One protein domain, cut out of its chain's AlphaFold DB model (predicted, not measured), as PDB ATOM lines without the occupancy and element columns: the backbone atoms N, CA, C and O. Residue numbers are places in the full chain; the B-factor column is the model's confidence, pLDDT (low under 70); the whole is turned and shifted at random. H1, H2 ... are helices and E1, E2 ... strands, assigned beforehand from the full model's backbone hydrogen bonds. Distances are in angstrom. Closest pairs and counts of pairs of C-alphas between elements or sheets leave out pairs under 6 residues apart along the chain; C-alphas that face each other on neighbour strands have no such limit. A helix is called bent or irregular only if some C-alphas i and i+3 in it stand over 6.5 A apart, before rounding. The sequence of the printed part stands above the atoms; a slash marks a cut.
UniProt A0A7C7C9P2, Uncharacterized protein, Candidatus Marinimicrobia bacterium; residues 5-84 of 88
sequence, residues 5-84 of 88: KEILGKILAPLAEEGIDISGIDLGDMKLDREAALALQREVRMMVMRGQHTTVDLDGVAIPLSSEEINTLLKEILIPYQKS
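Overview. This is residues 5 to 84 of the 88 residues of an uncharacterized protein of Candidatus Marinimicrobia bacterium (UniProt A0A7C7C9P2). A small two-strand hairpin, E1 and E2, forms one end of an elongated body of three helices, in which H2 packs with H1 along one side and with part of H3 along another. The centres of H1, H2 and H3 make a triangle, and the long link of residues 18 to 33 runs back along the helices to the start of H2. The printed part has 80 residues with three named helices and two named strands, in the order H1, H2, E1, E2, H3; the sheet, E1 - E2, is antiparallel and the class is mostly helix. The whole is compact, with a radius of gyration of the C-alphas of 12.8 A, and spans 44 by 22 by 21 A.

Along the chain. E1 is residues 54 to 56 and E2 residues 62 to 64. H3, residues 67 to 84, is 27.0 A long and ends at C-alpha 84 (324.070, 244.480, 267.151). H2, residues 34 to 49, is 22.7 A long. H1, residues 5 to 17, is 17.9 A long and begins at C-alpha 5 (311.093, 244.561, 250.040). H1 and H3 are irregular: C-alphas 11 and 14 are 7.3 A apart, and C-alphas 77 and 80 are 7.0 A apart.

Arrangement. E1 and E2 form an antiparallel hairpin, with N 55 and O 63 within hydrogen-bond range at 2.8 A. H3 has a kink of 40 degrees near residue 77. With residues 74 to 81 alone it touches H2, opposite ways at a shallow tilt of 34 degrees, only just short of steep; the closest C-alphas, of Ala 36 and Tyr 81, are 5.8 A apart. H1 touches H2, the same way at a shallow tilt of 9 degrees; the closest C-alphas, of Ile 11 and Gln 41, are 5.2 A apart. H1 and H3 are apart. Every O i to N i+4 pair is within hydrogen-bond range in H2, but 7 of 9 in H1 and 10 of 14 in H3.

Size, cuts and confidence. The two C-alphas farthest apart, of Asp 59 and Ser 84, are 43.9 A apart. The printed part has no cut. The link from H1 to H2 is long. Residues 83 to 84 have pLDDT under 70.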
ATOM      1  N   LYS A   5     312.414 244.011 250.343       82.94
ATOM      2  CA  LYS A   5     311.093 244.561 250.040       82.94
ATOM      3  C   LYS A   5     309.995 243.494 249.961       82.94
ATOM      4  O   LYS A   5     308.887 243.733 250.426       82.94
ATOM      5  N   GLU A   6     310.289 242.315 249.418       87.56
ATOM      6  CA  GLU A   6     309.349 241.189 249.372       87.56
ATOM      7  C   GLU A   6     309.089 240.627 250.778       87.56
ATOM      8  O   GLU A   6     307.946 240.346 251.137       87.56
ATOM      9  N   ILE A   7     310.140 240.496 251.597       88.25
ATOM     10  CA  ILE A   7     310.010 240.070 252.999       88.25
ATOM     11  C   ILE A   7     309.170 241.082 253.776       88.25
ATOM     12  O   ILE A   7     308.231 240.690 254.466       88.25
ATOM     13  N   LEU A   8     309.472 242.372 253.626       89.81
ATOM     14  CA  LEU A   8     308.725 243.442 254.272       89.81
ATOM     15  C   LEU A   8     307.253 243.427 253.843       89.81
ATOM     16  O   LEU A   8     306.380 243.428 254.702       89.81
ATOM     17  N   GLY A   9     306.968 243.298 252.545       91.56
ATOM     18  CA  GLY A   9     305.596 243.186 252.044       91.56
ATOM     19  C   GLY A   9     304.826 242.020 252.669       91.56
ATOM     20  O   GLY A   9     303.683 242.190 253.085       91.56
ATOM     21  N   LYS A  10     305.461 240.850 252.830       93.00
ATOM     22  CA  LYS A  10     304.847 239.694 253.513       93.00
ATOM     23  C   LYS A  10     304.624 239.935 255.005       93.00
ATOM     24  O   LYS A  10     303.645 239.439 255.555       93.00
ATOM     25  N   ILE A  11     305.533 240.650 255.665       94.12
ATOM     26  CA  ILE A  11     305.405 240.989 257.086       94.12
ATOM     27  C   ILE A  11     304.263 241.985 257.306       94.12
ATOM     28  O   ILE A  11     303.521 241.822 258.268       94.12
ATOM     29  N   LEU A  12     304.111 242.972 256.420       94.50
ATOM     30  CA  LEU A  12     303.101 244.030 256.514       94.50
ATOM     31  C   LEU A  12     301.720 243.625 255.984       94.50
ATOM     32  O   LEU A  12     300.752 244.316 256.280       94.50
ATOM     33  N   ALA A  13     301.608 242.521 255.238       94.75
ATOM     34  CA  ALA A  13     300.343 242.052 254.665       94.75
ATOM     35  C   ALA A  13     299.157 242.027 255.658       94.75
ATOM     36  O   ALA A  13     298.094 242.512 255.280       94.75
ATOM     37  N   PRO A  14     299.315 241.596 256.929       94.94
ATOM     38  CA  PRO A  14     298.220 241.638 257.900       94.94
ATOM     39  C   PRO A  14     297.676 243.048 258.178       94.94
ATOM     40  O   PRO A  14     296.499 243.193 258.462       94.94
ATOM     41  N   LEU A  15     298.500 244.098 258.090       93.31
ATOM     42  CA  LEU A  15     298.033 245.481 258.270       93.31
ATOM     43  C   LEU A  15     297.221 245.959 257.063       93.31
ATOM     44  O   LEU A  15     296.240 246.676 257.225       93.31
ATOM     45  N   ALA A  16     297.609 245.536 255.857       92.88
ATOM     46  CA  ALA A  16     296.847 245.830 254.648       92.88
ATOM     47  C   ALA A  16     295.475 245.135 254.655       92.88
ATOM     48  O   ALA A  16     294.497 245.707 254.179       92.88
ATOM     49  N   GLU A  17     295.390 243.926 255.220       93.06
ATOM     50  CA  GLU A  17     294.125 243.204 255.415       93.06
ATOM     51  C   GLU A  17     293.167 243.946 256.366       93.06
ATOM     52  O   GLU A  17     291.960 243.930 256.138       93.06
ATOM     53  N   GLU A  18     293.696 244.679 257.353       89.75
ATOM     54  CA  GLU A  18     292.929 245.567 258.248       89.75
ATOM     55  C   GLU A  18     292.604 246.943 257.623       89.75
ATOM     56  O   GLU A  18     292.056 247.827 258.279       89.75
ATOM     57  N   GLY A  19     292.930 247.152 256.342       88.44
ATOM     58  CA  GLY A  19     292.616 248.386 255.615       88.44
ATOM     59  C   GLY A  19     293.616 249.527 255.810       88.44
ATOM     60  O   GLY A  19     293.312 250.666 255.451       88.44
ATOM     61  N   ILE A  20     294.808 249.250 256.344       89.81
ATOM     62  CA  ILE A  20     295.881 250.245 256.460       89.81
ATOM     63  C   ILE A  20     296.633 250.353 255.137       89.81
ATOM     64  O   ILE A  20     297.067 249.351 254.563       89.81
ATOM     65  N   ASP A  21     296.852 251.582 254.673       90.12
ATOM     66  CA  ASP A  21     297.758 251.829 253.558       90.12
ATOM     67  C   ASP A  21     299.210 251.560 253.979       90.12
ATOM     68  O   ASP A  21     299.820 252.307 254.742       90.12
ATOM     69  N   ILE A  22     299.779 250.470 253.467       87.62
ATOM     70  CA  ILE A  22     301.172 250.091 253.722       87.62
ATOM     71  C   ILE A  22     302.140 250.631 252.661       87.62
ATOM     72  O   ILE A  22     303.346 250.417 252.780       87.62
ATOM     73  N   SER A  23     301.655 251.317 251.618       86.69
ATOM     74  CA  SER A  23     302.500 251.796 250.514       86.69
ATOM     75  C   SER A  23     303.508 252.868 250.951       86.69
ATOM     76  O   SER A  23     304.598 252.948 250.384       86.69
ATOM     77  N   GLY A  24     303.168 253.635 251.993       84.31
ATOM     78  CA  GLY A  24     304.033 254.634 252.627       84.31
ATOM     79  C   GLY A  24     304.969 254.087 253.711       84.31
ATOM     80  O   GLY A  24     305.747 254.849 254.287       84.31
ATOM     81  N   ILE A  25     304.913 252.786 254.020       88.31
ATOM     82  CA  ILE A  25     305.793 252.181 255.024       88.31
ATOM     83  C   ILE A  25     307.144 251.881 254.381       88.31
ATOM     84  O   ILE A  25     307.339 250.863 253.715       88.31
ATOM     85  N   ASP A  26     308.094 252.776 254.635       84.19
ATOM     86  CA  ASP A  26     309.497 252.586 254.303       84.19
ATOM     87  C   ASP A  26     310.359 252.615 255.568       84.19
ATOM     88  O   ASP A  26     310.542 253.656 256.219       84.19
ATOM     89  N   LEU A  27     310.917 251.447 255.890       83.56
ATOM     90  CA  LEU A  27     311.875 251.277 256.975       83.56
ATOM     91  C   LEU A  27     313.237 251.911 256.640       83.56
ATOM     92  O   LEU A  27     314.103 251.946 257.503       83.56
ATOM     93  N   GLY A  28     313.434 252.463 255.441       81.62
ATOM     94  CA  GLY A  28     314.676 253.097 255.010       81.62
ATOM     95  C   GLY A  28     315.821 252.089 254.895       81.62
ATOM     96  O   GLY A  28     315.616 250.920 254.572       81.62
ATOM     97  N   ASP A  29     317.040 252.522 255.226       77.81
ATOM     98  CA  ASP A  29     318.260 251.703 255.127       77.81
ATOM     99  C   ASP A  29     318.405 250.644 256.242       77.81
ATOM    100  O   ASP A  29     319.469 250.035 256.410       77.81
ATOM    101  N   MET A  30     317.359 250.408 257.043       80.00
ATOM    102  CA  MET A  30     317.389 249.394 258.096       80.00
ATOM    103  C   MET A  30     317.561 248.006 257.476       80.00
ATOM    104  O   MET A  30     316.702 247.532 256.734       80.00
ATOM    105  N   LYS A  31     318.653 247.311 257.803       81.56
ATOM    106  CA  LYS A  31     318.819 245.909 257.403       81.56
ATOM    107  C   LYS A  31     317.854 245.026 258.184       81.56
ATOM    108  O   LYS A  31     317.924 244.955 259.408       81.56
ATOM    109  N   LEU A  32     317.005 244.305 257.461       84.69
ATOM    110  CA  LEU A  32     316.178 243.244 258.027       84.69
ATOM    111  C   LEU A  32     316.961 241.934 257.993       84.69
ATOM    112  O   LEU A  32     316.816 241.123 257.075       84.69
ATOM    113  N   ASP A  33     317.820 241.736 258.990       87.12
ATOM    114  CA  ASP A  33     318.341 240.401 259.257       87.12
ATOM    115  C   ASP A  33     317.226 239.466 259.764       87.12
ATOM    116  O   ASP A  33     316.064 239.848 259.926       87.12
ATOM    117  N   ARG A  34     317.565 238.194 259.984       87.19
ATOM    118  CA  ARG A  34     316.584 237.187 260.402       87.19
ATOM    119  C   ARG A  34     315.911 237.540 261.731       87.19
ATOM    120  O   ARG A  34     314.732 237.236 261.892       87.19
ATOM    121  N   GLU A  35     316.646 238.115 262.673       89.69
ATOM    122  CA  GLU A  35     316.135 238.416 264.010       89.69
ATOM    123  C   GLU A  35     315.211 239.634 263.963       89.69
ATOM    124  O   GLU A  35     314.064 239.551 264.409       89.69
ATOM    125  N   ALA A  36     315.652 240.699 263.292       90.12
ATOM    126  CA  ALA A  36     314.867 241.893 263.009       90.12
ATOM    127  C   ALA A  36     313.566 241.566 262.256       90.12
ATOM    128  O   ALA A  36     312.487 242.021 262.638       90.12
ATOM    129  N   ALA A  37     313.635 240.721 261.222       90.94
ATOM    130  CA  ALA A  37     312.462 240.303 260.458       90.94
ATOM    131  C   ALA A  37     311.462 239.501 261.310       90.94
ATOM    132  O   ALA A  37     310.255 239.712 261.203       90.94
ATOM    133  N   LEU A  38     311.944 238.602 262.175       92.44
ATOM    134  CA  LEU A  38     311.083 237.832 263.080       92.44
ATOM    135  C   LEU A  38     310.435 238.716 264.150       92.44
ATOM    136  O   LEU A  38     309.249 238.542 264.443       92.44
ATOM    137  N   ALA A  39     311.186 239.663 264.712       92.44
ATOM    138  CA  ALA A  39     310.673 240.632 265.672       92.44
ATOM    139  C   ALA A  39     309.571 241.494 265.045       92.44
ATOM    140  O   ALA A  39     308.472 241.581 265.595       92.44
ATOM    141  N   LEU A  40     309.819 242.025 263.846       93.56
ATOM    142  CA  LEU A  40     308.844 242.812 263.095       93.56
ATOM    143  C   LEU A  40     307.584 241.998 262.775       93.56
ATOM    144  O   LEU A  40     306.470 242.452 263.016       93.56
ATOM    145  N   GLN A  41     307.744 240.759 262.298       94.94
ATOM    146  CA  GLN A  41     306.620 239.869 262.000       94.94
ATOM    147  C   GLN A  41     305.770 239.554 263.238       94.94
ATOM    148  O   GLN A  41     304.552 239.372 263.137       94.94
ATOM    149  N   ARG A  42     306.401 239.429 264.408       94.44
ATOM    150  CA  ARG A  42     305.692 239.220 265.670       94.44
ATOM    151  C   ARG A  42     304.908 240.467 266.057       94.44
ATOM    152  O   ARG A  42     303.737 240.334 266.404       94.44
ATOM    153  N   GLU A  43     305.532 241.635 265.985       93.25
ATOM    154  CA  GLU A  43     304.889 242.871 266.417       93.25
ATOM    155  C   GLU A  43     303.731 243.261 265.505       93.25
ATOM    156  O   GLU A  43     302.644 243.506 266.009       93.25
ATOM    157  N   VAL A  44     303.893 243.176 264.180       94.69
ATOM    158  CA  VAL A  44     302.798 243.429 263.231       94.69
ATOM    159  C   VAL A  44     301.577 242.557 263.540       94.69
ATOM    160  O   VAL A  44     300.454 243.052 263.611       94.69
ATOM    161  N   ARG A  45     301.782 241.263 263.812       94.56
ATOM    162  CA  ARG A  45     300.678 240.377 264.212       94.56
ATOM    163  C   ARG A  45     300.048 240.776 265.541       94.56
ATOM    164  O   ARG A  45     298.828 240.706 265.671       94.56
ATOM    165  N   MET A  46     300.849 241.180 266.525       93.56
ATOM    166  CA  MET A  46     300.319 241.639 267.811       93.56
ATOM    167  C   MET A  46     299.555 242.959 267.674       93.56
ATOM    168  O   MET A  46     298.515 243.096 268.311       93.56
ATOM    169  N   MET A  47     300.002 243.877 266.815       93.19
ATOM    170  CA  MET A  47     299.304 245.132 266.535       93.19
ATOM    171  C   MET A  47     297.917 244.890 265.940       93.19
ATOM    172  O   MET A  47     296.956 245.533 266.363       93.19
ATOM    173  N   VAL A  48     297.799 243.939 265.006       92.94
ATOM    174  CA  VAL A  48     296.503 243.512 264.454       92.94
ATOM    175  C   VAL A  48     295.622 242.931 265.559       92.94
ATOM    176  O   VAL A  48     294.551 243.461 265.838       92.94
ATOM    177  N   MET A  49     296.112 241.920 266.283       92.69
ATOM    178  CA  MET A  49     295.337 241.246 267.336       92.69
ATOM    179  C   MET A  49     294.876 242.174 268.468       92.69
ATOM    180  O   MET A  49     293.842 241.925 269.082       92.69
ATOM    181  N   ARG A  50     295.660 243.207 268.789       91.38
ATOM    182  CA  ARG A  50     295.372 244.157 269.873       91.38
ATOM    183  C   ARG A  50     294.637 245.414 269.403       91.38
ATOM    184  O   ARG A  50     294.345 246.259 270.241       91.38
ATOM    185  N   GLY A  51     294.391 245.577 268.101       90.44
ATOM    186  CA  GLY A  51     293.796 246.799 267.551       90.44
ATOM    187  C   GLY A  51     294.696 248.041 267.641       90.44
ATOM    188  O   GLY A  51     294.221 249.151 267.434       90.44
ATOM    189  N   GLN A  52     296.001 247.886 267.917       90.00
ATOM    190  CA  GLN A  52     296.966 248.997 268.078       90.00
ATOM    191  C   GLN A  52     297.288 249.729 266.771       90.00
ATOM    192  O   GLN A  52     298.110 250.636 266.735       90.00
ATOM    193  N   HIS A  53     296.672 249.286 265.691       89.81
ATOM    194  CA  HIS A  53     296.779 249.844 264.362       89.81
ATOM    195  C   HIS A  53     295.613 250.802 264.046       89.81
ATOM    196  O   HIS A  53     295.481 251.285 262.925       89.81
ATOM    197  N   THR A  54     294.784 251.085 265.057       90.69
ATOM    198  CA  THR A  54     293.693 252.058 265.033       90.69
ATOM    199  C   THR A  54     293.814 253.012 266.221       90.69
ATOM    200  O   THR A  54     294.357 252.653 267.269       90.69
ATOM    201  N   THR A  55     293.309 254.229 266.060       90.38
ATOM    202  CA  THR A  55     293.120 255.217 267.126       90.38
ATOM    203  C   THR A  55     291.655 255.650 267.175       90.38
ATOM    204  O   THR A  55     290.846 255.208 266.361       90.38
ATOM    205  N   VAL A  56     291.295 256.482 268.148       90.69
ATOM    206  CA  VAL A  56     289.933 256.988 268.335       90.69
ATOM    207  C   VAL A  56     289.920 258.484 268.051       90.69
ATOM    208  O   VAL A  56     290.739 259.223 268.601       90.69
ATOM    209  N   ASP A  57     289.011 258.930 267.188       90.44
ATOM    210  CA  ASP A  57     288.825 260.353 266.906       90.44
ATOM    211  C   ASP A  57     287.979 261.069 267.981       90.44
ATOM    212  O   ASP A  57     287.591 260.494 269.001       90.44
ATOM    213  N   LEU A  58     287.706 262.361 267.772       90.62
ATOM    214  CA  LEU A  58     286.932 263.176 268.715       90.62
ATOM    215  C   LEU A  58     285.476 262.706 268.872       90.62
ATOM    216  O   LEU A  58     284.865 262.988 269.904       90.62
ATOM    217  N   ASP A  59     284.948 261.983 267.886       93.12
ATOM    218  CA  ASP A  59     283.586 261.450 267.872       93.12
ATOM    219  C   ASP A  59     283.517 260.021 268.445       93.12
ATOM    220  O   ASP A  59     282.442 259.420 268.516       93.12
ATOM    221  N   GLY A  60     284.646 259.474 268.908       89.12
ATOM    222  CA  GLY A  60     284.714 258.125 269.466       89.12
ATOM    223  C   GLY A  60     284.784 257.026 268.404       89.12
ATOM    224  O   GLY A  60     284.593 255.852 268.734       89.12
ATOM    225  N   VAL A  61     285.041 257.377 267.143       91.75
ATOM    226  CA  VAL A  61     285.115 256.434 266.026       91.75
ATOM    227  C   VAL A  61     286.529 255.873 265.919       91.75
ATOM    228  O   VAL A  61     287.515 256.607 265.960       91.75
ATOM    229  N   ALA A  62     286.624 254.549 265.771       89.56
ATOM    230  CA  ALA A  62     287.888 253.887 265.485       89.56
ATOM    231  C   ALA A  62     288.325 254.203 264.048       89.56
ATOM    232  O   ALA A  62     287.622 253.864 263.092       89.56
ATOM    233  N   ILE A  63     289.487 254.831 263.907       91.25
ATOM    234  CA  ILE A  63     290.098 255.175 262.626       91.25
ATOM    235  C   ILE A  63     291.460 254.475 262.493       91.25
ATOM    236  O   ILE A  63     292.201 254.402 263.477       91.25
ATOM    237  N   PRO A  64     291.817 253.936 261.314       91.75
ATOM    238  CA  PRO A  64     293.145 253.373 261.087       91.75
ATOM    239  C   PRO A  64     294.244 254.413 261.310       91.75
ATOM    240  O   PRO A  64     294.081 255.581 260.951       91.75
ATOM    241  N   LEU A  65     295.372 253.979 261.871       92.19
ATOM    242  CA  LEU A  65     296.576 254.804 261.910       92.19
ATOM    243  C   LEU A  65     297.097 255.046 260.492       92.19
ATOM    244  O   LEU A  65     296.989 254.189 259.608       92.19
ATOM    245  N   SER A  66     297.705 256.207 260.289       91.06
ATOM    246  CA  SER A  66     298.373 256.535 259.035       91.06
ATOM    247  C   SER A  66     299.597 255.645 258.795       91.06
ATOM    248  O   SER A  66     300.222 255.122 259.724       91.06
ATOM    249  N   SER A  67     300.002 255.524 257.528       90.50
ATOM    250  CA  SER A  67     301.228 254.812 257.152       90.50
ATOM    251  C   SER A  67     302.468 255.366 257.864       90.50
ATOM    252  O   SER A  67     303.391 254.615 258.160       90.50
ATOM    253  N   GLU A  68     302.497 256.670 258.154       90.56
ATOM    254  CA  GLU A  68     303.604 257.359 258.830       90.56
ATOM    255  C   GLU A  68     303.689 257.008 260.321       90.56
ATOM    256  O   GLU A  68     304.779 256.724 260.832       90.56
ATOM    257  N   GLU A  69     302.548 256.967 261.012       91.62
ATOM    258  CA  GLU A  69     302.463 256.542 262.414       91.62
ATOM    259  C   GLU A  69     302.888 255.082 262.562       91.62
ATOM    260  O   GLU A  69     303.746 254.761 263.387       91.62
ATOM    261  N   ILE A  70     302.367 254.205 261.697       92.19
ATOM    262  CA  ILE A  70     302.777 252.801 261.661       92.19
ATOM    263  C   ILE A  70     304.275 252.690 261.366       92.19
ATOM    264  O   ILE A  70     304.984 251.981 262.076       92.19
ATOM    265  N   ASN A  71     304.796 253.411 260.368       92.06
ATOM    266  CA  ASN A  71     306.220 253.372 260.030       92.06
ATOM    267  C   ASN A  71     307.109 253.767 261.219       92.06
ATOM    268  O   ASN A  71     308.147 253.149 261.453       92.06
ATOM    269  N   THR A  72     306.691 254.765 261.997       91.31
ATOM    270  CA  THR A  72     307.411 255.198 263.202       91.31
ATOM    271  C   THR A  72     307.448 254.090 264.253       91.31
ATOM    272  O   THR A  72     308.534 253.727 264.705       91.31
ATOM    273  N   LEU A  73     306.301 253.478 264.561       91.44
ATOM    274  CA  LEU A  73     306.217 252.357 265.508       91.44
ATOM    275  C   LEU A  73     307.108 251.187 265.073       91.44
ATOM    276  O   LEU A  73     307.919 250.686 265.853       91.44
ATOM    277  N   LEU A  74     307.008 250.789 263.800       91.56
ATOM    278  CA  LEU A  74     307.805 249.710 263.211       91.56
ATOM    279  C   LEU A  74     309.312 249.973 263.297       91.56
ATOM    280  O   LEU A  74     310.075 249.057 263.613       91.56
ATOM    281  N   LYS A  75     309.751 251.216 263.082       91.00
ATOM    282  CA  LYS A  75     311.156 251.608 263.254       91.00
ATOM    283  C   LYS A  75     311.609 251.492 264.705       91.00
ATOM    284  O   LYS A  75     312.698 250.973 264.940       91.00
ATOM    285  N   GLU A  76     310.789 251.902 265.670       90.12
ATOM    286  CA  GLU A  76     311.124 251.806 267.099       90.12
ATOM    287  C   GLU A  76     311.387 250.364 267.547       90.12
ATOM    288  O   GLU A  76     312.362 250.105 268.257       90.12
ATOM    289  N   ILE A  77     310.588 249.409 267.063       87.81
ATOM    290  CA  ILE A  77     310.771 247.972 267.337       87.81
ATOM    291  C   ILE A  77     312.114 247.466 266.808       87.81
ATOM    292  O   ILE A  77     312.705 246.549 267.379       87.81
ATOM    293  N   LEU A  78     312.597 248.051 265.713       88.56
ATOM    294  CA  LEU A  78     313.816 247.628 265.039       88.56
ATOM    295  C   LEU A  78     315.089 248.263 265.620       88.56
ATOM    296  O   LEU A  78     316.160 247.678 265.451       88.56
ATOM    297  N   ILE A  79     315.002 249.382 266.354       88.06
ATOM    298  CA  ILE A  79     316.155 250.068 266.982       88.06
ATOM    299  C   ILE A  79     317.091 249.106 267.746       88.06
ATOM    300  O   ILE A  79     318.309 249.185 267.540       88.06
ATOM    301  N   PRO A  80     316.602 248.184 268.604       86.75
ATOM    302  CA  PRO A  80     317.469 247.272 269.352       86.75
ATOM    303  C   PRO A  80     318.287 246.338 268.453       86.75
ATOM    304  O   PRO A  80     319.424 246.010 268.783       86.75
ATOM    305  N   TYR A  81     317.740 245.960 267.297       83.94
ATOM    306  CA  TYR A  81     318.374 245.044 266.349       83.94
ATOM    307  C   TYR A  81     319.388 245.750 265.439       83.94
ATOM    308  O   TYR A  81     320.230 245.101 264.828       83.94
ATOM    309  N   GLN A  82     319.380 247.086 265.392       75.38
ATOM    310  CA  GLN A  82     320.375 247.854 264.637       75.38
ATOM    311  C   GLN A  82     321.724 247.964 265.352       75.38
ATOM    312  O   GLN A  82     322.766 248.033 264.702       75.38
ATOM    313  N   LYS A  83     321.722 247.972 266.691       61.72
ATOM    314  CA  LYS A  83     322.943 248.147 267.497       61.72
ATOM    315  C   LYS A  83     323.819 246.897 267.565       61.72
ATOM    316  O   LYS A  83     325.007 247.012 267.845       61.72
ATOM    317  N   SER A  84     323.285 245.723 267.230       52.44
ATOM    318  CA  SER A  84     324.070 244.480 267.151       52.44
ATOM    319  C   SER A  84     325.080 244.451 265.991       52.44
ATOM    320  O   SER A  84     325.845 243.497 265.876       52.44
TER     321      SER A  84